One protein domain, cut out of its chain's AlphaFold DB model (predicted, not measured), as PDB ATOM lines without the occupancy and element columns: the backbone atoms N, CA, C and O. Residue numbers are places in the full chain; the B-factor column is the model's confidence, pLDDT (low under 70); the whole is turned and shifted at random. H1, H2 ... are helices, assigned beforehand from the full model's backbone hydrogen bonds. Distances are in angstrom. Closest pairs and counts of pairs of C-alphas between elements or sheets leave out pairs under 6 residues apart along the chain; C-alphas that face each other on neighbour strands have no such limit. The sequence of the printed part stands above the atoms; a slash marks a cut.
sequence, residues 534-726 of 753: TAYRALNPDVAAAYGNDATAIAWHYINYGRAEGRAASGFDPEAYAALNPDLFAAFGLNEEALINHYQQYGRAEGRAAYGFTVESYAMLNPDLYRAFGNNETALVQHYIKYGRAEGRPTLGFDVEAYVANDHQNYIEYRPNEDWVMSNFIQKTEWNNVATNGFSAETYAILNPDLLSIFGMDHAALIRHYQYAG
ATOM      1  N   THR A 534     149.666 -88.768  71.354       88.38
ATOM      2  CA  THR A 534     148.526 -87.887  71.113       88.38
ATOM      3  C   THR A 534     147.545 -87.914  72.279       88.38
ATOM      4  O   THR A 534     147.151 -86.850  72.770       88.38
ATOM      5  N   ALA A 535     147.217 -89.097  72.806       88.69
ATOM      6  CA  ALA A 535     146.355 -89.208  73.979       88.69
ATOM      7  C   ALA A 535     147.013 -88.616  75.231       88.69
ATOM      8  O   ALA A 535     146.384 -87.853  75.967       88.69
ATOM      9  N   TYR A 536     148.291 -88.915  75.464       91.69
ATOM     10  CA  TYR A 536     149.036 -88.411  76.610       91.69
ATOM     11  C   TYR A 536     149.151 -86.883  76.572       91.69
ATOM     12  O   TYR A 536     148.932 -86.223  77.588       91.69
ATOM     13  N   ARG A 537     149.377 -86.296  75.395       90.31
ATOM     14  CA  ARG A 537     149.366 -84.843  75.190       90.31
ATOM     15  C   ARG A 537     147.977 -84.243  75.422       90.31
ATOM     16  O   ARG A 537     147.849 -83.232  76.110       90.31
ATOM     17  N   ALA A 538     146.920 -84.863  74.900       88.81
ATOM     18  CA  ALA A 538     145.551 -84.375  75.068       88.81
ATOM     19  C   ALA A 538     145.075 -84.435  76.529       88.81
ATOM     20  O   ALA A 538     144.391 -83.526  77.000       88.81
ATOM     21  N   LEU A 539     145.461 -85.475  77.267       90.06
ATOM     22  CA  LEU A 539     145.014 -85.713  78.641       90.06
ATOM     23  C   LEU A 539     145.842 -84.969  79.697       90.06
ATOM     24  O   LEU A 539     145.347 -84.786  80.816       90.06
ATOM     25  N   ASN A 540     147.048 -84.509  79.339       91.38
ATOM     26  CA  ASN A 540     147.990 -83.816  80.223       91.38
ATOM     27  C   ASN A 540     148.411 -82.457  79.609       91.38
ATOM     28  O   ASN A 540     149.465 -82.357  78.975       91.38
ATOM     29  N   PRO A 541     147.595 -81.390  79.770       88.56
ATOM     30  CA  PRO A 541     147.831 -80.089  79.129       88.56
ATOM     31  C   PRO A 541     149.151 -79.410  79.520       88.56
ATOM     32  O   PRO A 541     149.691 -78.620  78.751       88.56
ATOM     33  N   ASP A 542     149.684 -79.711  80.706       92.38
ATOM     34  CA  ASP A 542     150.991 -79.240  81.164       92.38
ATOM     35  C   ASP A 542     152.137 -79.835  80.332       92.38
ATOM     36  O   ASP A 542     153.063 -79.118  79.956       92.38
ATOM     37  N   VAL A 543     152.031 -81.118  79.973       90.50
ATOM     38  CA  VAL A 543     152.969 -81.798  79.069       90.50
ATOM     39  C   VAL A 543     152.868 -81.194  77.667       90.50
ATOM     40  O   VAL A 543     153.892 -80.878  77.062       90.50
ATOM     41  N   ALA A 544     151.648 -80.952  77.177       86.62
ATOM     42  CA  ALA A 544     151.426 -80.304  75.884       86.62
ATOM     43  C   ALA A 544     152.044 -78.896  75.819       86.62
ATOM     44  O   ALA A 544     152.710 -78.555  74.845       86.62
ATOM     45  N   ALA A 545     151.881 -78.093  76.874       87.62
ATOM     46  CA  ALA A 545     152.453 -76.752  76.946       87.62
ATOM     47  C   ALA A 545     153.990 -76.758  77.036       87.62
ATOM     48  O   ALA A 545     154.634 -75.846  76.519       87.62
ATOM     49  N   ALA A 546     154.577 -77.761  77.698       92.25
ATOM     50  CA  ALA A 546     156.021 -77.855  77.903       92.25
ATOM     51  C   ALA A 546     156.778 -78.390  76.677       92.25
ATOM     52  O   ALA A 546     157.866 -77.902  76.378       92.25
ATOM     53  N   TYR A 547     156.213 -79.377  75.976       91.31
ATOM     54  CA  TYR A 547     156.917 -80.127  74.927       91.31
ATOM     55  C   TYR A 547     156.297 -79.975  73.529       91.31
ATOM     56  O   TYR A 547     156.883 -80.424  72.544       91.31
ATOM     57  N   GLY A 548     155.137 -79.320  73.406       86.69
ATOM     58  CA  GLY A 548     154.460 -79.116  72.126       86.69
ATOM     59  C   GLY A 548     154.189 -80.441  71.411       86.69
ATOM     60  O   GLY A 548     153.513 -81.315  71.948       86.69
ATOM     61  N   ASN A 549     154.742 -80.590  70.204       85.19
ATOM     62  CA  ASN A 549     154.604 -81.791  69.372       85.19
ATOM     63  C   ASN A 549     155.863 -82.678  69.358       85.19
ATOM     64  O   ASN A 549     155.981 -83.544  68.494       85.19
ATOM     65  N   ASP A 550     156.812 -82.483  70.282       91.88
ATOM     66  CA  ASP A 550     158.004 -83.334  70.373       91.88
ATOM     67  C   ASP A 550     157.658 -84.705  70.977       91.88
ATOM     68  O   ASP A 550     157.705 -84.924  72.189       91.88
ATOM     69  N   ALA A 551     157.311 -85.639  70.095       90.12
ATOM     70  CA  ALA A 551     156.961 -87.018  70.408       90.12
ATOM     71  C   ALA A 551     157.989 -87.733  71.303       90.12
ATOM     72  O   ALA A 551     157.619 -88.437  72.243       90.12
ATOM     73  N   THR A 552     159.284 -87.529  71.043       91.44
ATOM     74  CA  THR A 552     160.351 -88.230  71.771       91.44
ATOM     75  C   THR A 552     160.519 -87.646  73.172       91.44
ATOM     76  O   THR A 552     160.638 -88.394  74.142       91.44
ATOM     77  N   ALA A 553     160.460 -86.318  73.318       91.06
ATOM     78  CA  ALA A 553     160.493 -85.676  74.633       91.06
ATOM     79  C   ALA A 553     159.266 -86.039  75.489       91.06
ATOM     80  O   ALA A 553     159.396 -86.290  76.690       91.06
ATOM     81  N   ILE A 554     158.086 -86.131  74.868       93.06
ATOM     82  CA  ILE A 554     156.841 -86.553  75.527       93.06
ATOM     83  C   ILE A 554     156.940 -88.010  76.014       93.06
ATOM     84  O   ILE A 554     156.558 -88.300  77.151       93.06
ATOM     85  N   ALA A 555     157.507 -88.912  75.207       90.19
ATOM     86  CA  ALA A 555     157.757 -90.300  75.601       90.19
ATOM     87  C   ALA A 555     158.726 -90.395  76.793       90.19
ATOM     88  O   ALA A 555     158.441 -91.083  77.776       90.19
ATOM     89  N   TRP A 556     159.826 -89.635  76.774       92.06
ATOM     90  CA  TRP A 556     160.763 -89.579  77.901       92.06
ATOM     91  C   TRP A 556     160.139 -89.023  79.177       92.06
ATOM     92  O   TRP A 556     160.439 -89.508  80.269       92.06
ATOM     93  N   HIS A 557     159.252 -88.033  79.066       93.38
ATOM     94  CA  HIS A 557     158.501 -87.545  80.217       93.38
ATOM     95  C   HIS A 557     157.624 -88.652  80.821       93.38
ATOM     96  O   HIS A 557     157.584 -88.816  82.044       93.38
ATOM     97  N   TYR A 558     156.944 -89.442  79.985       89.19
ATOM     98  CA  TYR A 558     156.136 -90.562  80.462       89.19
ATOM     99  C   TYR A 558     156.980 -91.632  81.173       89.19
ATOM    100  O   TYR A 558     156.625 -92.028  82.283       89.19
ATOM    101  N   ILE A 559     158.111 -92.041  80.584       84.75
ATOM    102  CA  ILE A 559     159.024 -93.050  81.152       84.75
ATOM    103  C   ILE A 559     159.567 -92.603  82.515       84.75
ATOM    104  O   ILE A 559     159.538 -93.370  83.475       84.75
ATOM    105  N   ASN A 560     160.043 -91.359  82.607       87.44
ATOM    106  CA  ASN A 560     160.730 -90.874  83.804       87.44
ATOM    107  C   ASN A 560     159.774 -90.455  84.930       87.44
ATOM    108  O   ASN A 560     160.146 -90.533  86.100       87.44
ATOM    109  N   TYR A 561     158.564 -89.996  84.590       86.00
ATOM    110  CA  TYR A 561     157.638 -89.388  85.553       86.00
ATOM    111  C   TYR A 561     156.203 -89.896  85.389       86.00
ATOM    112  O   TYR A 561     155.605 -90.400  86.338       86.00
ATOM    113  N   GLY A 562     155.649 -89.808  84.176       83.44
ATOM    114  CA  GLY A 562     154.224 -90.041  83.921       83.44
ATOM    115  C   GLY A 562     153.695 -91.408  84.357       83.44
ATOM    116  O   GLY A 562     152.592 -91.476  84.904       83.44
ATOM    117  N   ARG A 563     154.476 -92.478  84.156       78.75
ATOM    118  CA  ARG A 563     154.113 -93.848  84.553       78.75
ATOM    119  C   ARG A 563     154.023 -93.989  86.072       78.75
ATOM    120  O   ARG A 563     153.036 -94.514  86.576       78.75
ATOM    121  N   ALA A 564     155.020 -93.482  86.798       71.06
ATOM    122  CA  ALA A 564     155.059 -93.543  88.261       71.06
ATOM    123  C   ALA A 564     153.969 -92.670  88.913       71.06
ATOM    124  O   ALA A 564     153.443 -93.014  89.967       71.06
ATOM    125  N   GLU A 565     153.605 -91.562  88.267       78.06
ATOM    126  CA  GLU A 565     152.542 -90.654  88.713       78.06
ATOM    127  C   GLU A 565     151.123 -91.160  88.393       78.06
ATOM    128  O   GLU A 565     150.145 -90.578  88.865       78.06
ATOM    129  N   GLY A 566     150.984 -92.225  87.594       76.06
ATOM    130  CA  GLY A 566     149.687 -92.776  87.192       76.06
ATOM    131  C   GLY A 566     148.918 -91.894  86.202       76.06
ATOM    132  O   GLY A 566     147.686 -91.901  86.193       76.06
ATOM    133  N   ARG A 567     149.618 -91.103  85.380       83.75
ATOM    134  CA  ARG A 567     148.980 -90.224  84.388       83.75
ATOM    135  C   ARG A 567     148.345 -91.031  83.253       83.75
ATOM    136  O   ARG A 567     148.937 -91.980  82.746       83.75
ATOM    137  N   ALA A 568     147.160 -90.607  82.814       82.75
ATOM    138  CA  ALA A 568     146.458 -91.234  81.698       82.75
ATOM    139  C   ALA A 568     147.202 -90.989  80.376       82.75
ATOM    140  O   ALA A 568     147.541 -89.842  80.076       82.75
ATOM    141  N   ALA A 569     147.438 -92.057  79.608       85.75
ATOM    142  CA  ALA A 569     148.256 -92.044  78.393       85.75
ATOM    143  C   ALA A 569     147.613 -92.745  77.182       85.75
ATOM    144  O   ALA A 569     148.276 -92.964  76.176       85.75
ATOM    145  N   SER A 570     146.326 -93.080  77.266       82.88
ATOM    146  CA  SER A 570     145.540 -93.703  76.197       82.88
ATOM    147  C   SER A 570     144.069 -93.269  76.292       82.88
ATOM    148  O   SER A 570     143.676 -92.609  77.258       82.88
ATOM    149  N   GLY A 571     143.250 -93.617  75.293       76.75
ATOM    150  CA  GLY A 571     141.800 -93.366  75.308       76.75
ATOM    151  C   GLY A 571     141.345 -92.029  74.706       76.75
ATOM    152  O   GLY A 571     140.216 -91.608  74.954       76.75
ATOM    153  N   PHE A 572     142.197 -91.372  73.918       85.75
ATOM    154  CA  PHE A 572     141.840 -90.215  73.097       85.75
ATOM    155  C   PHE A 572     142.481 -90.344  71.714       85.75
ATOM    156  O   PHE A 572     143.674 -90.621  71.623       85.75
ATOM    157  N   ASP A 573     141.689 -90.104  70.674       86.69
ATOM    158  CA  ASP A 573     142.082 -90.138  69.269       86.69
ATOM    159  C   ASP A 573     141.392 -88.959  68.536       86.69
ATOM    160  O   ASP A 573     140.162 -88.831  68.623       86.69
ATOM    161  N   PRO A 574     142.140 -88.028  67.906       88.81
ATOM    162  CA  PRO A 574     141.580 -86.844  67.250       88.81
ATOM    163  C   PRO A 574     140.586 -87.187  66.139       88.81
ATOM    164  O   PRO A 574     139.533 -86.551  66.029       88.81
ATOM    165  N   GLU A 575     140.885 -88.205  65.340       88.31
ATOM    166  CA  GLU A 575     140.073 -88.662  64.222       88.31
ATOM    167  C   GLU A 575     138.759 -89.254  64.731       88.31
ATOM    168  O   GLU A 575     137.691 -88.885  64.240       88.31
ATOM    169  N   ALA A 576     138.800 -90.091  65.769       86.81
ATOM    170  CA  ALA A 576     137.631 -90.603  66.471       86.81
ATOM    171  C   ALA A 576     136.816 -89.461  67.071       86.81
ATOM    172  O   ALA A 576     135.588 -89.442  66.974       86.81
ATOM    173  N   TYR A 577     137.489 -88.485  67.677       92.44
ATOM    174  CA  TYR A 577     136.844 -87.344  68.299       92.44
ATOM    175  C   TYR A 577     136.098 -86.481  67.273       92.44
ATOM    176  O   TYR A 577     134.944 -86.113  67.501       92.44
ATOM    177  N   ALA A 578     136.683 -86.231  66.104       93.38
ATOM    178  CA  ALA A 578     135.994 -85.568  65.003       93.38
ATOM    179  C   ALA A 578     134.871 -86.450  64.426       93.38
ATOM    180  O   ALA A 578     133.724 -86.018  64.291       93.38
ATOM    181  N   ALA A 579     135.166 -87.718  64.142       90.50
ATOM    182  CA  ALA A 579     134.251 -88.650  63.500       90.50
ATOM    183  C   ALA A 579     133.021 -88.968  64.342       90.50
ATOM    184  O   ALA A 579     131.964 -89.206  63.757       90.50
ATOM    185  N   LEU A 580     133.138 -88.970  65.676       89.88
ATOM    186  CA  LEU A 580     132.071 -89.260  66.640       89.88
ATOM    187  C   LEU A 580     131.258 -88.015  67.028       89.88
ATOM    188  O   LEU A 580     130.092 -88.160  67.412       89.88
ATOM    189  N   ASN A 581     131.780 -86.812  66.777       93.88
ATOM    190  CA  ASN A 581     131.123 -85.536  67.058       93.88
ATOM    191  C   ASN A 581     130.988 -84.706  65.760       93.88
ATOM    192  O   ASN A 581     131.879 -83.921  65.431       93.88
ATOM    193  N   PRO A 582     129.885 -84.865  64.992       92.94
ATOM    194  CA  PRO A 582     129.747 -84.270  63.656       92.94
ATOM    195  C   PRO A 582     129.870 -82.743  63.608       92.94
ATOM    196  O   PRO A 582     130.275 -82.192  62.586       92.94
ATOM    197  N   ASP A 583     129.521 -82.056  64.696       95.25
ATOM    198  CA  ASP A 583     129.701 -80.612  64.848       95.25
ATOM    199  C   ASP A 583     131.184 -80.219  64.888       95.25
ATOM    200  O   ASP A 583     131.565 -79.217  64.287       95.25
ATOM    201  N   LEU A 584     132.031 -81.039  65.518       95.38
ATOM    202  CA  LEU A 584     133.475 -80.816  65.574       95.38
ATOM    203  C   LEU A 584     134.133 -81.085  64.229       95.38
ATOM    204  O   LEU A 584     134.945 -80.279  63.788       95.38
ATOM    205  N   PHE A 585     133.732 -82.149  63.529       95.06
ATOM    206  CA  PHE A 585     134.207 -82.384  62.166       95.06
ATOM    207  C   PHE A 585     133.789 -81.252  61.211       95.06
ATOM    208  O   PHE A 585     134.575 -80.831  60.366       95.06
ATOM    209  N   ALA A 586     132.579 -80.704  61.359       93.06
ATOM    210  CA  ALA A 586     132.143 -79.554  60.567       93.06
ATOM    211  C   ALA A 586     132.926 -78.265  60.890       93.06
ATOM    212  O   ALA A 586     133.146 -77.450  59.995       93.06
ATOM    213  N   ALA A 587     133.330 -78.073  62.150       94.00
ATOM    214  CA  ALA A 587     134.042 -76.880  62.608       94.00
ATOM    215  C   ALA A 587     135.558 -76.931  62.352       94.00
ATOM    216  O   ALA A 587     136.152 -75.920  61.980       94.00
ATOM    217  N   PHE A 588     136.178 -78.093  62.557       95.12
ATOM    218  CA  PHE A 588     137.633 -78.258  62.603       95.12
ATOM    219  C   PHE A 588     138.170 -79.250  61.567       95.12
ATOM    220  O   PHE A 588     139.383 -79.326  61.370       95.12
ATOM    221  N   GLY A 589     137.301 -80.003  60.884       93.19
ATOM    222  CA  GLY A 589     137.727 -81.121  60.046       93.19
ATOM    223  C   GLY A 589     138.521 -82.137  60.867       93.19
ATOM    224  O   GLY A 589     138.120 -82.485  61.974       93.19
ATOM    225  N   LEU A 590     139.662 -82.567  60.326       91.38
ATOM    226  CA  LEU A 590     140.639 -83.440  60.990       91.38
ATOM    227  C   LEU A 590     141.866 -82.656  61.488       91.38
ATOM    228  O   LEU A 590     142.973 -83.176  61.532       91.38
ATOM    229  N   ASN A 591     141.709 -81.370  61.819       92.88
ATOM    230  CA  ASN A 591     142.805 -80.601  62.403       92.88
ATOM    231  C   ASN A 591     143.062 -81.067  63.847       92.88
ATOM    232  O   ASN A 591     142.372 -80.640  64.774       92.88
ATOM    233  N   GLU A 592     144.064 -81.927  64.017       90.12
ATOM    234  CA  GLU A 592     144.458 -82.527  65.294       90.12
ATOM    235  C   GLU A 592     144.645 -81.491  66.412       90.12
ATOM    236  O   GLU A 592     144.098 -81.644  67.503       90.12
ATOM    237  N   GLU A 593     145.370 -80.401  66.150       90.06
ATOM    238  CA  GLU A 593     145.659 -79.382  67.163       90.06
ATOM    239  C   GLU A 593     144.381 -78.667  67.626       90.06
ATOM    240  O   GLU A 593     144.170 -78.461  68.823       90.06
ATOM    241  N   ALA A 594     143.482 -78.327  66.699       92.44
ATOM    242  CA  ALA A 594     142.194 -77.722  67.032       92.44
ATOM    243  C   ALA A 594     141.298 -78.683  67.834       92.44
ATOM    244  O   ALA A 594     140.629 -78.260  68.780       92.44
ATOM    245  N   LEU A 595     141.322 -79.973  67.496       93.69
ATOM    246  CA  LEU A 595     140.550 -81.019  68.167       93.69
ATOM    247  C   LEU A 595     141.073 -81.305  69.580       93.69
ATOM    248  O   LEU A 595     140.273 -81.400  70.512       93.69
ATOM    249  N   ILE A 596     142.393 -81.359  69.770       90.75
ATOM    250  CA  ILE A 596     143.030 -81.492  71.089       90.75
ATOM    251  C   ILE A 596     142.718 -80.278  71.957       90.75
ATOM    252  O   ILE A 596     142.281 -80.440  73.097       90.75
ATOM    253  N   ASN A 597     142.879 -79.067  71.417       91.31
ATOM    254  CA  ASN A 597     142.570 -77.838  72.143       91.31
ATOM    255  C   ASN A 597     141.095 -77.800  72.569       91.31
ATOM    256  O   ASN A 597     140.787 -77.476  73.717       91.31
ATOM    257  N   HIS A 598     140.176 -78.194  71.681       94.31
ATOM    258  CA  HIS A 598     138.760 -78.304  72.019       94.31
ATOM    259  C   HIS A 598     138.505 -79.372  73.095       94.31
ATOM    260  O   HIS A 598     137.749 -79.133  74.041       94.31
ATOM    261  N   TYR A 599     139.138 -80.544  72.992       92.94
ATOM    262  CA  TYR A 599     138.973 -81.620  73.967       92.94
ATOM    263  C   TYR A 599     139.464 -81.220  75.363       92.94
ATOM    264  O   TYR A 599     138.765 -81.455  76.352       92.94
ATOM    265  N   GLN A 600     140.621 -80.558  75.433       90.06
ATOM    266  CA  GLN A 600     141.212 -80.049  76.671       90.06
ATOM    267  C   GLN A 600     140.351 -78.967  77.331       90.06
ATOM    268  O   GLN A 600     140.215 -78.958  78.553       90.06
ATOM    269  N   GLN A 601     139.773 -78.059  76.539       90.56
ATOM    270  CA  GLN A 601     138.998 -76.929  77.059       90.56
ATOM    271  C   GLN A 601     137.553 -77.298  77.413       90.56
ATOM    272  O   GLN A 601     137.027 -76.806  78.412       90.56
ATOM    273  N   TYR A 602     136.914 -78.156  76.612       92.25
ATOM    274  CA  TYR A 602     135.473 -78.418  76.696       92.25
ATOM    275  C   TYR A 602     135.150 -79.913  76.644       92.25
ATOM    276  O   TYR A 602     134.472 -80.438  77.527       92.25
ATOM    277  N   GLY A 603     135.681 -80.622  75.645       89.62
ATOM    278  CA  GLY A 603     135.262 -81.982  75.302       89.62
ATOM    279  C   GLY A 603     135.322 -83.003  76.431       89.62
ATOM    280  O   GLY A 603     134.405 -83.814  76.572       89.62
ATOM    281  N   ARG A 604     136.377 -82.946  77.250       84.31
ATOM    282  CA  ARG A 604     136.554 -83.843  78.396       84.31
ATOM    283  C   ARG A 604     135.500 -83.608  79.475       84.31
ATOM    284  O   ARG A 604     134.951 -84.567  80.007       84.31
ATOM    285  N   ALA A 605     135.212 -82.346  79.792       85.75
ATOM    286  CA  ALA A 605     134.204 -81.985  80.789       85.75
ATOM    287  C   ALA A 605     132.779 -82.289  80.296       85.75
ATOM    288  O   ALA A 605     131.912 -82.648  81.088       85.75
ATOM    289  N   GLU A 606     132.559 -82.185  78.985       89.19
ATOM    290  CA  GLU A 606     131.293 -82.510  78.322       89.19
ATOM    291  C   GLU A 606     131.057 -84.021  78.152       89.19
ATOM    292  O   GLU A 606     129.959 -84.425  77.777       89.19
ATOM    293  N   GLY A 607     132.060 -84.867  78.418       85.62
ATOM    294  CA  GLY A 607     131.952 -86.321  78.259       85.62
ATOM    295  C   GLY A 607     131.796 -86.767  76.803       85.62
ATOM    296  O   GLY A 607     131.196 -87.809  76.535       85.62
ATOM    297  N   ARG A 608     132.298 -85.974  75.847       90.50
ATOM    298  CA  ARG A 608     132.199 -86.295  74.419       90.50
ATOM    299  C   ARG A 608     133.019 -87.540  74.075       90.50
ATOM    300  O   ARG A 608     134.151 -87.690  74.531       90.50
ATOM    301  N   ALA A 609     132.457 -88.403  73.230       86.38
ATOM    302  CA  ALA A 609     133.126 -89.617  72.773       86.38
ATOM    303  C   ALA A 609     134.377 -89.261  71.957       86.38
ATOM    304  O   ALA A 609     134.280 -88.477  71.014       86.38
ATOM    305  N   ALA A 610     135.528 -89.817  72.334       85.81
ATOM    306  CA  ALA A 610     136.838 -89.469  71.773       85.81
ATOM    307  C   ALA A 610     137.705 -90.694  71.442       85.81
ATOM    308  O   ALA A 610     138.913 -90.578  71.282       85.81
ATOM    309  N   TYR A 611     137.088 -91.872  71.395       80.75
ATOM    310  CA  TYR A 611     137.739 -93.140  71.099       80.75
ATOM    311  C   TYR A 611     136.707 -94.110  70.514       80.75
ATOM    312  O   TYR A 611     135.509 -93.969  70.774       80.75
ATOM    313  N   GLY A 612     137.165 -95.106  69.757       70.81
ATOM    314  CA  GLY A 612     136.313 -96.171  69.216       70.81
ATOM    315  C   GLY A 612     136.000 -96.068  67.717       70.81
ATOM    316  O   GLY A 612     135.076 -96.717  67.223       70.81
ATOM    317  N   PHE A 613     136.767 -95.263  66.988       81.75
ATOM    318  CA  PHE A 613     136.734 -95.171  65.534       81.75
ATOM    319  C   PHE A 613     138.152 -94.896  65.037       81.75
ATOM    320  O   PHE A 613     138.778 -93.983  65.554       81.75
ATOM    321  N   THR A 614     138.631 -95.623  64.030       81.50
ATOM    322  CA  THR A 614     139.803 -95.197  63.249       81.50
ATOM    323  C   THR A 614     139.462 -95.231  61.766       81.50
ATOM    324  O   THR A 614     138.717 -96.100  61.297       81.50
ATOM    325  N   VAL A 615     139.974 -94.256  61.014       82.50
ATOM    326  CA  VAL A 615     139.705 -94.132  59.575       82.50
ATOM    327  C   VAL A 615     140.229 -95.348  58.813       82.50
ATOM    328  O   VAL A 615     139.554 -95.860  57.920       82.50
ATOM    329  N   GLU A 616     141.390 -95.846  59.219       77.50
ATOM    330  CA  GLU A 616     142.050 -97.021  58.657       77.50
ATOM    331  C   GLU A 616     141.213 -98.289  58.852       77.50
ATOM    332  O   GLU A 616     140.899 -98.972  57.874       77.50
ATOM    333  N   SER A 617     140.757 -98.571  60.083       76.25
ATOM    334  CA  SER A 617     139.832 -99.685  60.345       76.25
ATOM    335  C   SER A 617     138.549 -99.532  59.538       76.25
ATOM    336  O   SER A 617     138.054-100.500  58.960       76.25
ATOM    337  N   TYR A 618     138.002 -98.317  59.474       82.81
ATOM    338  CA  TYR A 618     136.764 -98.060  58.758       82.81
ATOM    339  C   TYR A 618     136.899 -98.294  57.247       82.81
ATOM    340  O   TYR A 618     136.000 -98.875  56.645       82.81
ATOM    341  N   ALA A 619     138.020 -97.915  56.631       83.06
ATOM    342  CA  ALA A 619     138.286 -98.195  55.222       83.06
ATOM    343  C   ALA A 619     138.525 -99.692  54.960       83.06
ATOM    344  O   ALA A 619     138.003-100.240  53.991       83.06
ATOM    345  N   MET A 620     139.287-100.364  55.826       73.38
ATOM    346  CA  MET A 620     139.720-101.752  55.617       73.38
ATOM    347  C   MET A 620     138.618-102.775  55.872       73.38
ATOM    348  O   MET A 620     138.460-103.726  55.109       73.38
ATOM    349  N   LEU A 621     137.807-102.561  56.907       75.69
ATOM    350  CA  LEU A 621     136.684-103.442  57.236       75.69
ATOM    351  C   LEU A 621     135.470-103.205  56.324       75.69
ATOM    352  O   LEU A 621     134.493-103.950  56.387       75.69
ATOM    353  N   ASN A 622     135.534-102.188  55.457       81.50
ATOM    354  CA  ASN A 622     134.513-101.861  54.470       81.50
ATOM    355  C   ASN A 622     135.157-101.690  53.079       81.50
ATOM    356  O   ASN A 622     135.343-100.560  52.616       81.50
ATOM    357  N   PRO A 623     135.503-102.793  52.385       82.06
ATOM    358  CA  PRO A 623     136.302-102.746  51.157       82.06
ATOM    359  C   PRO A 623     135.688-101.917  50.020       82.06
ATOM    360  O   PRO A 623     136.405-101.408  49.158       82.06
ATOM    361  N   ASP A 624     134.362-101.769  49.999       84.19
ATOM    362  CA  ASP A 624     133.654-100.889  49.069       84.19
ATOM    363  C   ASP A 624     134.024 -99.413  49.274       84.19
ATOM    364  O   ASP A 624     134.179 -98.682  48.295       84.19
ATOM    365  N   LEU A 625     134.233 -98.989  50.523       86.88
ATOM    366  CA  LEU A 625     134.636 -97.625  50.860       86.88
ATOM    367  C   LEU A 625     136.082 -97.354  50.470       86.88
ATOM    368  O   LEU A 625     136.347 -96.309  49.882       86.88
ATOM    369  N   TYR A 626     137.000 -98.297  50.702       80.31
ATOM    370  CA  TYR A 626     138.375 -98.153  50.218       80.31
ATOM    371  C   TYR A 626     138.429 -98.067  48.687       80.31
ATOM    372  O   TYR A 626     139.103 -97.202  48.134       80.31
ATOM    373  N   ARG A 627     137.654 -98.896  47.968       81.31
ATOM    374  CA  ARG A 627     137.562 -98.806  46.496       81.31
ATOM    375  C   ARG A 627     137.004 -97.459  46.022       81.31
ATOM    376  O   ARG A 627     137.369 -97.006  44.941       81.31
ATOM    377  N   ALA A 628     136.109 -96.843  46.796       84.69
ATOM    378  CA  ALA A 628     135.466 -95.581  46.442       84.69
ATOM    379  C   ALA A 628     136.296 -94.340  46.809       84.69
ATOM    380  O   ALA A 628     136.298 -93.365  46.057       84.69
ATOM    381  N   PHE A 629     136.977 -94.359  47.956       85.19
ATOM    382  CA  PHE A 629     137.606 -93.178  48.552       85.19
ATOM    383  C   PHE A 629     139.127 -93.298  48.733       85.19
ATOM    384  O   PHE A 629     139.772 -92.282  48.994       85.19
ATOM    385  N   GLY A 630     139.713 -94.488  48.570       81.81
ATOM    386  CA  GLY A 630     141.119 -94.749  48.896       81.81
ATOM    387  C   GLY A 630     141.433 -94.330  50.333       81.81
ATOM    388  O   GLY A 630     140.623 -94.560  51.229       81.81
ATOM    389  N   ASN A 631     142.551 -93.625  50.527       76.00
ATOM    390  CA  ASN A 631     142.985 -93.101  51.833       76.00
ATOM    391  C   ASN A 631     142.479 -91.674  52.081       76.00
ATOM    392  O   ASN A 631     143.082 -90.910  52.829       76.00
ATOM    393  N   ASN A 632     141.408 -91.243  51.407       87.38
ATOM    394  CA  ASN A 632     140.856 -89.917  51.653       87.38
ATOM    395  C   ASN A 632     140.110 -89.905  52.992       87.38
ATOM    396  O   ASN A 632     138.899 -90.128  53.052       87.38
ATOM    397  N   GLU A 633     140.843 -89.619  54.065       88.44
ATOM    398  CA  GLU A 633     140.337 -89.677  55.434       88.44
ATOM    399  C   GLU A 633     139.134 -88.767  55.655       88.44
ATOM    400  O   GLU A 633     138.138 -89.156  56.261       88.44
ATOM    401  N   THR A 634     139.172 -87.566  55.075       91.50
ATOM    402  CA  THR A 634     138.059 -86.617  55.149       91.50
ATOM    403  C   THR A 634     136.799 -87.201  54.508       91.50
ATOM    404  O   THR A 634     135.718 -87.100  55.087       91.50
ATOM    405  N   ALA A 635     136.912 -87.838  53.338       90.88
ATOM    406  CA  ALA A 635     135.774 -88.462  52.664       90.88
ATOM    407  C   ALA A 635     135.247 -89.687  53.429       90.88
ATOM    408  O   ALA A 635     134.034 -89.879  53.518       90.88
ATOM    409  N   LEU A 636     136.137 -90.479  54.028       90.38
ATOM    410  CA  LEU A 636     135.786 -91.646  54.839       90.38
ATOM    411  C   LEU A 636     135.067 -91.248  56.134       90.38
ATOM    412  O   LEU A 636     134.024 -91.818  56.457       90.38
ATOM    413  N   VAL A 637     135.547 -90.217  56.833       91.69
ATOM    414  CA  VAL A 637     134.870 -89.676  58.022       91.69
ATOM    415  C   VAL A 637     133.531 -89.041  57.649       91.69
ATOM    416  O   VAL A 637     132.526 -89.283  58.319       91.69
ATOM    417  N   GLN A 638     133.459 -88.302  56.537       92.81
ATOM    418  CA  GLN A 638     132.189 -87.780  56.015       92.81
ATOM    419  C   GLN A 638     131.196 -88.899  55.702       92.81
ATOM    420  O   GLN A 638     130.011 -88.781  56.023       92.81
ATOM    421  N   HIS A 639     131.669 -89.991  55.099       93.69
ATOM    422  CA  HIS A 639     130.850 -91.164  54.836       93.69
ATOM    423  C   HIS A 639     130.357 -91.797  56.140       93.69
ATOM    424  O   HIS A 639     129.164 -92.073  56.272       93.69
ATOM    425  N   TYR A 640     131.234 -91.971  57.132       92.38
ATOM    426  CA  TYR A 640     130.860 -92.521  58.432       92.38
ATOM    427  C   TYR A 640     129.780 -91.686  59.128       92.38
ATOM    428  O   TYR A 640     128.755 -92.225  59.551       92.38
ATOM    429  N   ILE A 641     129.976 -90.364  59.187       92.06
ATOM    430  CA  ILE A 641     129.033 -89.417  59.793       92.06
ATOM    431  C   ILE A 641     127.671 -89.475  59.096       92.06
ATOM    432  O   ILE A 641     126.636 -89.445  59.762       92.06
ATOM    433  N   LYS A 642     127.659 -89.537  57.760       91.31
ATOM    434  CA  LYS A 642     126.431 -89.418  56.967       91.31
ATOM    435  C   LYS A 642     125.669 -90.734  56.808       91.31
ATOM    436  O   LYS A 642     124.442 -90.708  56.756       91.31
ATOM    437  N   TYR A 643     126.381 -91.854  56.717       90.62
ATOM    438  CA  TYR A 643     125.818 -93.159  56.362       90.62
ATOM    439  C   TYR A 643     126.312 -94.271  57.288       90.62
ATOM    440  O   TYR A 643     125.503 -94.995  57.864       90.62
ATOM    441  N   GLY A 644     127.628 -94.361  57.505       86.69
ATOM    442  CA  GLY A 644     128.257 -95.503  58.173       86.69
ATOM    443  C   GLY A 644     127.713 -95.840  59.556       86.69
ATOM    444  O   GLY A 644     127.547 -97.016  59.871       86.69
ATOM    445  N   ARG A 645     127.389 -94.823  60.365       82.88
ATOM    446  CA  ARG A 645     126.777 -95.034  61.685       82.88
ATOM    447  C   ARG A 645     125.395 -95.667  61.606       82.88
ATOM    448  O   ARG A 645     125.108 -96.588  62.360       82.88
ATOM    449  N   ALA A 646     124.542 -95.163  60.715       83.38
ATOM    450  CA  ALA A 646     123.181 -95.670  60.548       83.38
ATOM    451  C   ALA A 646     123.174 -97.084  59.950       83.38
ATOM    452  O   ALA A 646     122.294 -97.881  60.258       83.38
ATOM    453  N   GLU A 647     124.174 -97.389  59.126       84.19
ATOM    454  CA  GLU A 647     124.383 -98.702  58.511       84.19
ATOM    455  C   GLU A 647     125.016 -99.726  59.468       84.19
ATOM    456  O   GLU A 647     125.055-100.909  59.143       84.19
ATOM    457  N   GLY A 648     125.506 -99.302  60.640       80.88
ATOM    458  CA  GLY A 648     126.171-100.186  61.602       80.88
ATOM    459  C   GLY A 648     127.503-100.747  61.094       80.88
ATOM    460  O   GLY A 648     127.893-101.847  61.482       80.88
ATOM    461  N   ARG A 649     128.187-100.021  60.201       80.62
ATOM    462  CA  ARG A 649     129.451-100.474  59.608       80.62
ATOM    463  C   ARG A 649     130.553-100.596  60.673       80.62
ATOM    464  O   ARG A 649     130.636 -99.723  61.537       80.62
ATOM    465  N   PRO A 650     131.413-101.630  60.606       76.19
ATOM    466  CA  PRO A 650     132.502-101.825  61.561       76.19
ATOM    467  C   PRO A 650     133.533-100.689  61.486       76.19
ATOM    468  O   PRO A 650     133.885-100.246  60.393       76.19
ATOM    469  N   THR A 651     134.006-100.222  62.649       74.75
ATOM    470  CA  THR A 651     134.906 -99.054  62.799       74.75
ATOM    471  C   THR A 651     136.183 -99.343  63.586       74.75
ATOM    472  O   THR A 651     136.996 -98.442  63.768       74.75
ATOM    473  N   LEU A 652     136.335-100.573  64.080       68.81
ATOM    474  CA  LEU A 652     137.452-101.049  64.895       68.81
ATOM    475  C   LEU A 652     137.718-102.518  64.573       68.81
ATOM    476  O   LEU A 652     136.783-103.254  64.251       68.81
ATOM    477  N   GLY A 653     138.964-102.952  64.751       59.31
ATOM    478  CA  GLY A 653     139.371-104.354  64.601       59.31
ATOM    479  C   GLY A 653     140.450-104.594  63.549       59.31
ATOM    480  O   GLY A 653     140.755-105.752  63.265       59.31
ATOM    481  N   PHE A 654     141.015-103.527  62.976       66.56
ATOM    482  CA  PHE A 654     142.182-103.597  62.107       66.56
ATOM    483  C   PHE A 654     143.210-102.516  62.474       66.56
ATOM    484  O   PHE A 654     142.886-101.328  62.483       66.56
ATOM    485  N   ASP A 655     144.438-102.950  62.748       70.25
ATOM    486  CA  ASP A 655     145.595-102.103  63.042       70.25
ATOM    487  C   ASP A 655     146.692-102.353  61.990       70.25
ATOM    488  O   ASP A 655     147.132-103.495  61.789       70.25
ATOM    489  N   VAL A 656     147.088-101.283  61.290       70.06
ATOM    490  CA  VAL A 656     148.092-101.313  60.215       70.06
ATOM    491  C   VAL A 656     149.482-101.616  60.773       70.06
ATOM    492  O   VAL A 656     150.204-102.420  60.181       70.06
ATOM    493  N   GLU A 657     149.859-101.033  61.913       72.94
ATOM    494  CA  GLU A 657     151.165-101.272  62.533       72.94
ATOM    495  C   GLU A 657     151.291-102.730  62.970       72.94
ATOM    496  O   GLU A 657     152.310-103.369  62.707       72.94
ATOM    497  N   ALA A 658     150.226-103.292  63.547       68.75
ATOM    498  CA  ALA A 658     150.164-104.707  63.897       68.75
ATOM    499  C   ALA A 658     150.198-105.629  62.675       68.75
ATOM    500  O   ALA A 658     150.833-106.684  62.721       68.75
ATOM    501  N   TYR A 659     149.541-105.258  61.573       67.81
ATOM    502  CA  TYR A 659     149.604-106.033  60.334       67.81
ATOM    503  C   TYR A 659     151.026-106.054  59.758       67.81
ATOM    504  O   TYR A 659     151.537-107.119  59.413       67.81
ATOM    505  N   VAL A 660     151.684-104.893  59.697       67.75
ATOM    506  CA  VAL A 660     153.044-104.771  59.159       67.75
ATOM    507  C   VAL A 660     154.055-105.469  60.069       67.75
ATOM    508  O   VAL A 660     154.887-106.227  59.577       67.75
ATOM    509  N   ALA A 661     153.971-105.280  61.387       66.38
ATOM    510  CA  ALA A 661     154.895-105.884  62.345       66.38
ATOM    511  C   ALA A 661     154.899-107.423  62.301       66.38
ATOM    512  O   ALA A 661     155.951-108.025  62.500       66.38
ATOM    513  N   ASN A 662     153.757-108.051  61.997       64.81
ATOM    514  CA  ASN A 662     153.603-109.508  61.980       64.81
ATOM    515  C   ASN A 662     153.917-110.177  60.620       64.81
ATOM    516  O   ASN A 662     153.986-111.407  60.553       64.81
ATOM    517  N   ASP A 663     154.126-109.424  59.530       64.38
ATOM    518  CA  ASP A 663     154.543-109.989  58.232       64.38
ATOM    519  C   ASP A 663     156.075-110.131  58.154       64.38
ATOM    520  O   ASP A 663     156.783-109.294  57.592       64.38
ATOM    521  N   HIS A 664     156.602-111.222  58.718       56.03
ATOM    522  CA  HIS A 664     158.041-111.519  58.718       56.03
ATOM    523  C   HIS A 664     158.586-112.026  57.363       56.03
ATOM    524  O   HIS A 664     159.793-112.242  57.248       56.03
ATOM    525  N   GLN A 665     157.743-112.254  56.340       49.59
ATOM    526  CA  GLN A 665     158.153-112.959  55.113       49.59
ATOM    527  C   GLN A 665     158.323-112.082  53.860       49.59
ATOM    528  O   GLN A 665     159.022-112.518  52.948       49.59
ATOM    529  N   ASN A 666     157.770-110.861  53.783       47.91
ATOM    530  CA  ASN A 666     157.700-110.129  52.499       47.91
ATOM    531  C   ASN A 666     158.410-108.763  52.409       47.91
ATOM    532  O   ASN A 666     158.356-108.136  51.352       47.91
ATOM    533  N   TYR A 667     159.104-108.277  53.441       46.53
ATOM    534  CA  TYR A 667     159.634-106.898  53.420       46.53
ATOM    535  C   TYR A 667     161.061-106.739  52.846       46.53
ATOM    536  O   TYR A 667     161.650-105.664  52.930       46.53
ATOM    537  N   ILE A 668     161.666-107.777  52.256       42.56
ATOM    538  CA  ILE A 668     163.090-107.714  51.861       42.56
ATOM    539  C   ILE A 668     163.344-106.918  50.560       42.56
ATOM    540  O   ILE A 668     164.485-106.530  50.330       42.56
ATOM    541  N   GLU A 669     162.337-106.563  49.743       41.59
ATOM    542  CA  GLU A 669     162.647-105.945  48.431       41.59
ATOM    543  C   GLU A 669     161.810-104.744  47.956       41.59
ATOM    544  O   GLU A 669     162.133-104.156  46.927       41.59
ATOM    545  N   TYR A 670     160.808-104.268  48.691       39.72
ATOM    546  CA  TYR A 670     160.066-103.061  48.302       39.72
ATOM    547  C   TYR A 670     159.733-102.256  49.547       39.72
ATOM    548  O   TYR A 670     159.277-102.841  50.515       39.72
ATOM    549  N   ARG A 671     159.951-100.932  49.536       47.50
ATOM    550  CA  ARG A 671     159.411-100.008  50.550       47.50
ATOM    551  C   ARG A 671     157.910 -99.853  50.278       47.50
ATOM    552  O   ARG A 671     157.573 -99.046  49.409       47.50
ATOM    553  N   PRO A 672     157.002-100.599  50.921       47.38
ATOM    554  CA  PRO A 672     155.593-100.489  50.637       47.38
ATOM    555  C   PRO A 672     155.090 -99.249  51.370       47.38
ATOM    556  O   PRO A 672     155.275 -99.095  52.575       47.38
ATOM    557  N   ASN A 673     154.507 -98.331  50.615       54.84
ATOM    558  CA  ASN A 673     153.660 -97.290  51.172       54.84
ATOM    559  C   ASN A 673     152.351 -97.920  51.685       54.84
ATOM    560  O   ASN A 673     152.017 -99.049  51.315       54.84
ATOM    561  N   GLU A 674     151.611 -97.193  52.525       54.56
ATOM    562  CA  GLU A 674     150.310 -97.624  53.071       54.56
ATOM    563  C   GLU A 674     149.380 -98.186  51.984       54.56
ATOM    564  O   GLU A 674     148.793 -99.250  52.167       54.56
ATOM    565  N   ASP A 675     149.371 -97.572  50.794       58.97
ATOM    566  CA  ASP A 675     148.601 -98.016  49.623       58.97
ATOM    567  C   ASP A 675     148.842 -99.484  49.232       58.97
ATOM    568  O   ASP A 675     147.916-100.189  48.811       58.97
ATOM    569  N   TRP A 676     150.085 -99.962  49.338       62.94
ATOM    570  CA  TRP A 676     150.438-101.344  49.009       62.94
ATOM    571  C   TRP A 676     149.931-102.319  50.072       62.94
ATOM    572  O   TRP A 676     149.343-103.346  49.725       62.94
ATOM    573  N   VAL A 677     150.107-101.982  51.355       59.03
ATOM    574  CA  VAL A 677     149.636-102.790  52.496       59.03
ATOM    575  C   VAL A 677     148.116-102.939  52.432       59.03
ATOM    576  O   VAL A 677     147.587-104.049  52.505       59.03
ATOM    577  N   MET A 678     147.430-101.826  52.180       62.12
ATOM    578  CA  MET A 678     145.977-101.739  52.073       62.12
ATOM    579  C   MET A 678     145.431-102.519  50.865       62.12
ATOM    580  O   MET A 678     144.453-103.258  50.982       62.12
ATOM    581  N   SER A 679     146.099-102.443  49.709       61.69
ATOM    582  CA  SER A 679     145.702-103.200  48.510       61.69
ATOM    583  C   SER A 679     145.903-104.714  48.668       61.69
ATOM    584  O   SER A 679     145.093-105.501  48.175       61.69
ATOM    585  N   ASN A 680     146.964-105.130  49.366       61.69
ATOM    586  CA  ASN A 680     147.289-106.537  49.610       61.69
ATOM    587  C   ASN A 680     146.364-107.157  50.675       61.69
ATOM    588  O   ASN A 680     145.894-108.284  50.510       61.69
ATOM    589  N   PHE A 681     146.019-106.403  51.726       59.28
ATOM    590  CA  PHE A 681     145.044-106.832  52.733       59.28
ATOM    591  C   PHE A 681     143.663-107.085  52.116       59.28
ATOM    592  O   PHE A 681     143.119-108.172  52.292       59.28
ATOM    593  N   ILE A 682     143.149-106.157  51.298       59.62
ATOM    594  CA  ILE A 682     141.837-106.298  50.640       59.62
ATOM    595  C   ILE A 682     141.777-107.522  49.715       59.62
ATOM    596  O   ILE A 682     140.751-108.204  49.675       59.62
ATOM    597  N   GLN A 683     142.868-107.840  49.007       58.34
ATOM    598  CA  GLN A 683     142.956-109.062  48.196       58.34
ATOM    599  C   GLN A 683     142.927-110.341  49.049       58.34
ATOM    600  O   GLN A 683     142.380-111.351  48.613       58.34
ATOM    601  N   LYS A 684     143.489-110.314  50.265       53.72
ATOM    602  CA  LYS A 684     143.542-111.472  51.177       53.72
ATOM    603  C   LYS A 684     142.270-111.648  52.020       53.72
ATOM    604  O   LYS A 684     141.906-112.780  52.338       53.72
ATOM    605  N   THR A 685     141.560-110.572  52.363       51.38
ATOM    606  CA  THR A 685     140.340-110.617  53.195       51.38
ATOM    607  C   THR A 685     139.113-111.217  52.518       51.38
ATOM    608  O   THR A 685     138.139-111.512  53.204       51.38
ATOM    609  N   GLU A 686     139.150-111.493  51.211       46.53
ATOM    610  CA  GLU A 686     138.116-112.325  50.576       46.53
ATOM    611  C   GLU A 686     138.146-113.785  51.086       46.53
ATOM    612  O   GLU A 686     137.239-114.549  50.758       46.53
ATOM    613  N   TRP A 687     139.140-114.183  51.903       38.97
ATOM    614  CA  TRP A 687     139.307-115.573  52.342       38.97
ATOM    615  C   TRP A 687     139.397-115.852  53.846       38.97
ATOM    616  O   TRP A 687     139.119-116.990  54.193       38.97
ATOM    617  N   ASN A 688     139.716-114.916  54.752       38.69
ATOM    618  CA  ASN A 688     139.695-115.188  56.203       38.69
ATOM    619  C   ASN A 688     139.632-113.893  57.033       38.69
ATOM    620  O   ASN A 688     140.495-113.032  56.897       38.69
ATOM    621  N   ASN A 689     138.644-113.783  57.926       39.06
ATOM    622  CA  ASN A 689     138.523-112.728  58.944       39.06
ATOM    623  C   ASN A 689     139.756-112.717  59.873       39.06
ATOM    624  O   ASN A 689     139.758-113.384  60.909       39.06
ATOM    625  N   VAL A 690     140.804-111.969  59.527       43.06
ATOM    626  CA  VAL A 690     141.961-111.765  60.408       43.06
ATOM    627  C   VAL A 690     141.853-110.378  61.026       43.06
ATOM    628  O   VAL A 690     142.142-109.377  60.378       43.06
ATOM    629  N   ALA A 691     141.423-110.326  62.283       40.22
ATOM    630  CA  ALA A 691     141.646-109.157  63.123       40.22
ATOM    631  C   ALA A 691     143.137-109.117  63.493       40.22
ATOM    632  O   ALA A 691     143.639-110.058  64.114       40.22
ATOM    633  N   THR A 692     143.846-108.059  63.104       49.22
ATOM    634  CA  THR A 692     145.216-107.786  63.551       49.22
ATOM    635  C   THR A 692     145.157-106.799  64.703       49.22
ATOM    636  O   THR A 692     145.048-105.602  64.487       49.22
ATOM    637  N   ASN A 693     145.211-107.293  65.936       50.19
ATOM    638  CA  ASN A 693     145.429-106.443  67.105       50.19
ATOM    639  C   ASN A 693     146.759-106.845  67.744       50.19
ATOM    640  O   ASN A 693     147.026-108.038  67.874       50.19
ATOM    641  N   GLY A 694     147.542-105.864  68.205       62.66
ATOM    642  CA  GLY A 694     148.593-106.117  69.194       62.66
ATOM    643  C   GLY A 694     150.021-105.753  68.798       62.66
ATOM    644  O   GLY A 694     150.933-106.484  69.154       62.66
ATOM    645  N   PHE A 695     150.250-104.648  68.096       71.44
ATOM    646  CA  PHE A 695     151.547-103.973  68.141       71.44
ATOM    647  C   PHE A 695     151.308-102.469  68.052       71.44
ATOM    648  O   PHE A 695     150.477-102.036  67.268       71.44
ATOM    649  N   SER A 696     152.032-101.693  68.854       78.62
ATOM    650  CA  SER A 696     152.077-100.232  68.775       78.62
ATOM    651  C   SER A 696     153.541 -99.831  68.838       78.62
ATOM    652  O   SER A 696     154.226-100.184  69.804       78.62
ATOM    653  N   ALA A 697     154.027 -99.108  67.830       81.25
ATOM    654  CA  ALA A 697     155.417 -98.660  67.794       81.25
ATOM    655  C   ALA A 697     155.745 -97.762  68.996       81.25
ATOM    656  O   ALA A 697     156.801 -97.901  69.613       81.25
ATOM    657  N   GLU A 698     154.801 -96.907  69.387       87.56
ATOM    658  CA  GLU A 698     154.933 -96.031  70.549       87.56
ATOM    659  C   GLU A 698     155.038 -96.820  71.857       87.56
ATOM    660  O   GLU A 698     155.905 -96.544  72.690       87.56
ATOM    661  N   THR A 699     154.198 -97.847  72.019       82.88
ATOM    662  CA  THR A 699     154.258 -98.733  73.188       82.88
ATOM    663  C   THR A 699     155.550 -99.554  73.187       82.88
ATOM    664  O   THR A 699     156.210 -99.685  74.215       82.88
ATOM    665  N   TYR A 700     155.977-100.057  72.026       82.00
ATOM    666  CA  TYR A 700     157.240-100.778  71.881       82.00
ATOM    667  C   TYR A 700     158.448 -99.906  72.253       82.00
ATOM    668  O   TYR A 700     159.356-100.380  72.935       82.00
ATOM    669  N   ALA A 701     158.442 -98.622  71.887       84.81
ATOM    670  CA  ALA A 701     159.506 -97.684  72.232       84.81
ATOM    671  C   ALA A 701     159.589 -97.401  73.739       84.81
ATOM    672  O   ALA A 701     160.684 -97.401  74.298       84.81
ATOM    673  N   ILE A 702     158.458 -97.199  74.426       83.75
ATOM    674  CA  ILE A 702     158.487 -96.939  75.878       83.75
ATOM    675  C   ILE A 702     158.846 -98.181  76.701       83.75
ATOM    676  O   ILE A 702     159.388 -98.049  77.797       83.75
ATOM    677  N   LEU A 703     158.573 -99.378  76.174       78.50
ATOM    678  CA  LEU A 703     158.994-100.648  76.769       78.50
ATOM    679  C   LEU A 703     160.485-100.933  76.540       78.50
ATOM    680  O   LEU A 703     161.072-101.722  77.275       78.50
ATOM    681  N   ASN A 704     161.103-100.271  75.557       82.00
ATOM    682  CA  ASN A 704     162.508-100.435  75.189       82.00
ATOM    683  C   ASN A 704     163.216 -99.062  75.104       82.00
ATOM    684  O   ASN A 704     163.490 -98.569  74.004       82.00
ATOM    685  N   PRO A 705     163.525 -98.410  76.247       83.88
ATOM    686  CA  PRO A 705     164.067 -97.042  76.272       83.88
ATOM    687  C   PRO A 705     165.422 -96.870  75.562       83.88
ATOM    688  O   PRO A 705     165.787 -95.767  75.144       83.88
ATOM    689  N   ASP A 706     166.184 -97.953  75.407       81.56
ATOM    690  CA  ASP A 706     167.400 -97.975  74.599       81.56
ATOM    691  C   ASP A 706     167.088 -97.750  73.112       81.56
ATOM    692  O   ASP A 706     167.761 -96.954  72.458       81.56
ATOM    693  N   LEU A 707     166.014 -98.351  72.595       84.94
ATOM    694  CA  LEU A 707     165.554 -98.134  71.223       84.94
ATOM    695  C   LEU A 707     165.005 -96.722  71.032       84.94
ATOM    696  O   LEU A 707     165.304 -96.097  70.019       84.94
ATOM    697  N   LEU A 708     164.289 -96.180  72.024       85.56
ATOM    698  CA  LEU A 708     163.852 -94.780  72.011       85.56
ATOM    699  C   LEU A 708     165.047 -93.811  71.934       85.56
ATOM    700  O   LEU A 708     164.972 -92.784  71.266       85.56
ATOM    701  N   SER A 709     166.171 -94.147  72.574       83.50
ATOM    702  CA  SER A 709     167.404 -93.347  72.500       83.50
ATOM    703  C   SER A 709     168.059 -93.384  71.113       83.50
ATOM    704  O   SER A 709     168.715 -92.421  70.721       83.50
ATOM    705  N   ILE A 710     167.908 -94.495  70.385       85.06
ATOM    706  CA  ILE A 710     168.554 -94.734  69.086       85.06
ATOM    707  C   ILE A 710     167.688 -94.224  67.930       85.06
ATOM    708  O   ILE A 710     168.193 -93.559  67.026       85.06
ATOM    709  N   PHE A 711     166.398 -94.556  67.945       87.62
ATOM    710  CA  PHE A 711     165.470 -94.316  66.840       87.62
ATOM    711  C   PHE A 711     164.515 -93.144  67.094       87.62
ATOM    712  O   PHE A 711     163.874 -92.677  66.156       87.62
ATOM    713  N   GLY A 712     164.410 -92.653  68.333       88.00
ATOM    714  CA  GLY A 712     163.320 -91.756  68.713       88.00
ATOM    715  C   GLY A 712     161.957 -92.424  68.505       88.00
ATOM    716  O   GLY A 712     161.847 -93.649  68.501       88.00
ATOM    717  N   MET A 713     160.920 -91.613  68.294       88.88
ATOM    718  CA  MET A 713     159.581 -92.085  67.903       88.88
ATOM    719  C   MET A 713     159.446 -92.220  66.373       88.88
ATOM    720  O   MET A 713     158.496 -91.727  65.775       88.88
ATOM    721  N   ASP A 714     160.423 -92.858  65.718       88.38
ATOM    722  CA  ASP A 714     160.310 -93.275  64.310       88.38
ATOM    723  C   ASP A 714     159.627 -94.648  64.242       88.38
ATOM    724  O   ASP A 714     160.261 -95.692  64.436       88.38
ATOM    725  N   HIS A 715     158.322 -94.651  63.956       86.38
ATOM    726  CA  HIS A 715     157.505 -95.868  63.953       86.38
ATOM    727  C   HIS A 715     158.026 -96.906  62.952       86.38
ATOM    728  O   HIS A 715     158.084 -98.096  63.258       86.38
ATOM    729  N   ALA A 716     158.503 -96.470  61.782       80.88
ATOM    730  CA  ALA A 716     159.014 -97.376  60.761       80.88
ATOM    731  C   ALA A 716     160.338 -98.030  61.185       80.88
ATOM    732  O   ALA A 716     160.580 -99.199  60.878       80.88
ATOM    733  N   ALA A 717     161.217 -97.297  61.874       82.06
ATOM    734  CA  ALA A 717     162.448 -97.864  62.424       82.06
ATOM    735  C   ALA A 717     162.170 -98.854  63.564       82.06
ATOM    736  O   ALA A 717     162.778 -99.926  63.598       82.06
ATOM    737  N   LEU A 718     161.217 -98.531  64.439       84.38
ATOM    738  CA  LEU A 718     160.802 -99.374  65.562       84.38
ATOM    739  C   LEU A 718     160.142-100.680  65.093       84.38
ATOM    740  O   LEU A 718     160.510-101.752  65.573       84.38
ATOM    741  N   ILE A 719     159.248-100.615  64.100       79.75
ATOM    742  CA  ILE A 719     158.629-101.797  63.476       79.75
ATOM    743  C   ILE A 719     159.697-102.691  62.834       79.75
ATOM    744  O   ILE A 719     159.708-103.900  63.061       79.75
ATOM    745  N   ARG A 720     160.652-102.112  62.087       78.50
ATOM    746  CA  ARG A 720     161.763-102.885  61.503       78.50
ATOM    747  C   ARG A 720     162.606-103.562  62.578       78.50
ATOM    748  O   ARG A 720     162.968-104.725  62.427       78.50
ATOM    749  N   HIS A 721     162.922-102.855  63.661       83.81
ATOM    750  CA  HIS A 721     163.668-103.454  64.762       83.81
ATOM    751  C   HIS A 721     162.923-104.662  65.341       83.81
ATOM    752  O   HIS A 721     163.513-105.731  65.506       83.81
ATOM    753  N   TYR A 722     161.621-104.517  65.592       78.12
ATOM    754  CA  TYR A 722     160.786-105.603  66.092       78.12
ATOM    755  C   TYR A 722     160.809-106.834  65.169       78.12
ATOM    756  O   TYR A 722     161.051-107.945  65.645       78.12
ATOM    757  N   GLN A 723     160.659-106.634  63.855       74.00
ATOM    758  CA  GLN A 723     160.637-107.707  62.853       74.00
ATOM    759  C   GLN A 723     161.941-108.515  62.770       74.00
ATOM    760  O   GLN A 723     161.887-109.729  62.566       74.00
ATOM    761  N   TYR A 724     163.099-107.851  62.881       69.88
ATOM    762  CA  TYR A 724     164.405-108.472  62.618       69.88
ATOM    763  C   TYR A 724     165.155-108.927  63.868       69.88
ATOM    764  O   TYR A 724     165.890-109.910  63.810       69.88
ATOM    765  N   ALA A 725     165.005-108.202  64.972       66.06
ATOM    766  CA  ALA A 725     165.812-108.401  66.171       66.06
ATOM    767  C   ALA A 725     164.945-108.577  67.419       66.06
ATOM    768  O   ALA A 725     165.215-109.461  68.227       66.06
ATOM    769  N   GLY A 726     163.855-107.812  67.542       62.72
ATOM    770  CA  GLY A 726     163.029-107.773  68.749       62.72
ATOM    771  C   GLY A 726     162.511-109.137  69.213       62.72
ATOM    772  O   GLY A 726     162.567-109.419  70.409       62.72
TER     773      GLY A 726
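AT A GLANCE: This is residues 534 to 726 of the 753 residues of the protein "Peptidase M10 serralysin C terminal" of Azospirillum sp. RU38E (UniProt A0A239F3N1). The model is a flat ring of five small helical groups set round a hollow middle, with H1 to H3, H4 to H6, H7 to H9, H10 with H11, and H12 to H14 following one another round it. H3 and H12 close the ring, but only just, and the fourth group, H10 and H11, is the loosest. There are 193 printed residues with fourteen named helices, H1 to H14 in order, and no named strand; the class is all helix. The printed part as a whole is compact, with a radius of gyration of the C-alphas of 17.7 A, and its C-alphas span 46 by 45 by 22 A along their three main axes.

IN THESE COORDINATES: H1, residues 534 to 539, begins with C-alpha 534 at (148.526, -87.887, 71.113). H2 is residues 541 to 547, and H3, residues 551 to 562, is 14.1 A long. H4 is 574 to 580, H5 582 to 588, and H6, 592 to 603, 13.6 A. H7 is 615 to 620, H8 623 to 629, and H9, 633 to 644, 13.7 A. H10 is 656 to 662, with C-alpha 656 at (148.092, -101.313, 60.215), and H11, 674 to 684, is 15.5 A. H12 is 697 to 703, H13 705 to 711, and H14, 715 to 726, 14.0 A, ending with C-alpha 726 at (163.029, -107.773, 68.749).

HOW THE PARTS SIT: H1 and H2 only just touch, only at the corner, with 3 pairs of C-alphas within 8 A; their closest C-alphas, of Arg 537 and Ala 544, are 5.0 A apart. H3 only just touches H2, with 3 such pairs and residues 553 to 554 alone; the closest C-alphas are Tyr 547 and Ile 554, 6.5 A. H6 touches H1 with residues 596 to 600 alone, at a shallow tilt of 22 degrees, the same way; the closest C-alphas are Ala 538 and Ile 596, 5.5 A. H5 touches H4 only at the corner, Ala 578 to Phe 585, 4.6 A between C-alphas. H9 touches H4 with residues 637 to 641 alone; the closest C-alphas, Ala 579 and Val 637, are 5.6 A apart. H7 touches H9, about perpendicular at 75 degrees. H8 and H9 only just touch, and so do H7 and H11, each with 3 pairs within 8 A. H10 touches H14, a shallow tilt of 17 degrees, the same way; H12 touches H14, and H13 touches H12 only at the corner. In each helix every O i to N i+4 pair is within hydrogen-bond range.

THE WHOLE: The C-alphas of Ala 605 and Glu 669, the two farthest apart, are 49.3 A apart. The printed part has no cut. The long links are H3 to H4, H6 to H7, H9 to H10, H10 to H11 and H11 to H12. The mean pLDDT of the printed part is 79.1; residues 652 to 654, 658 to 694 and 724 to 726 are under 70.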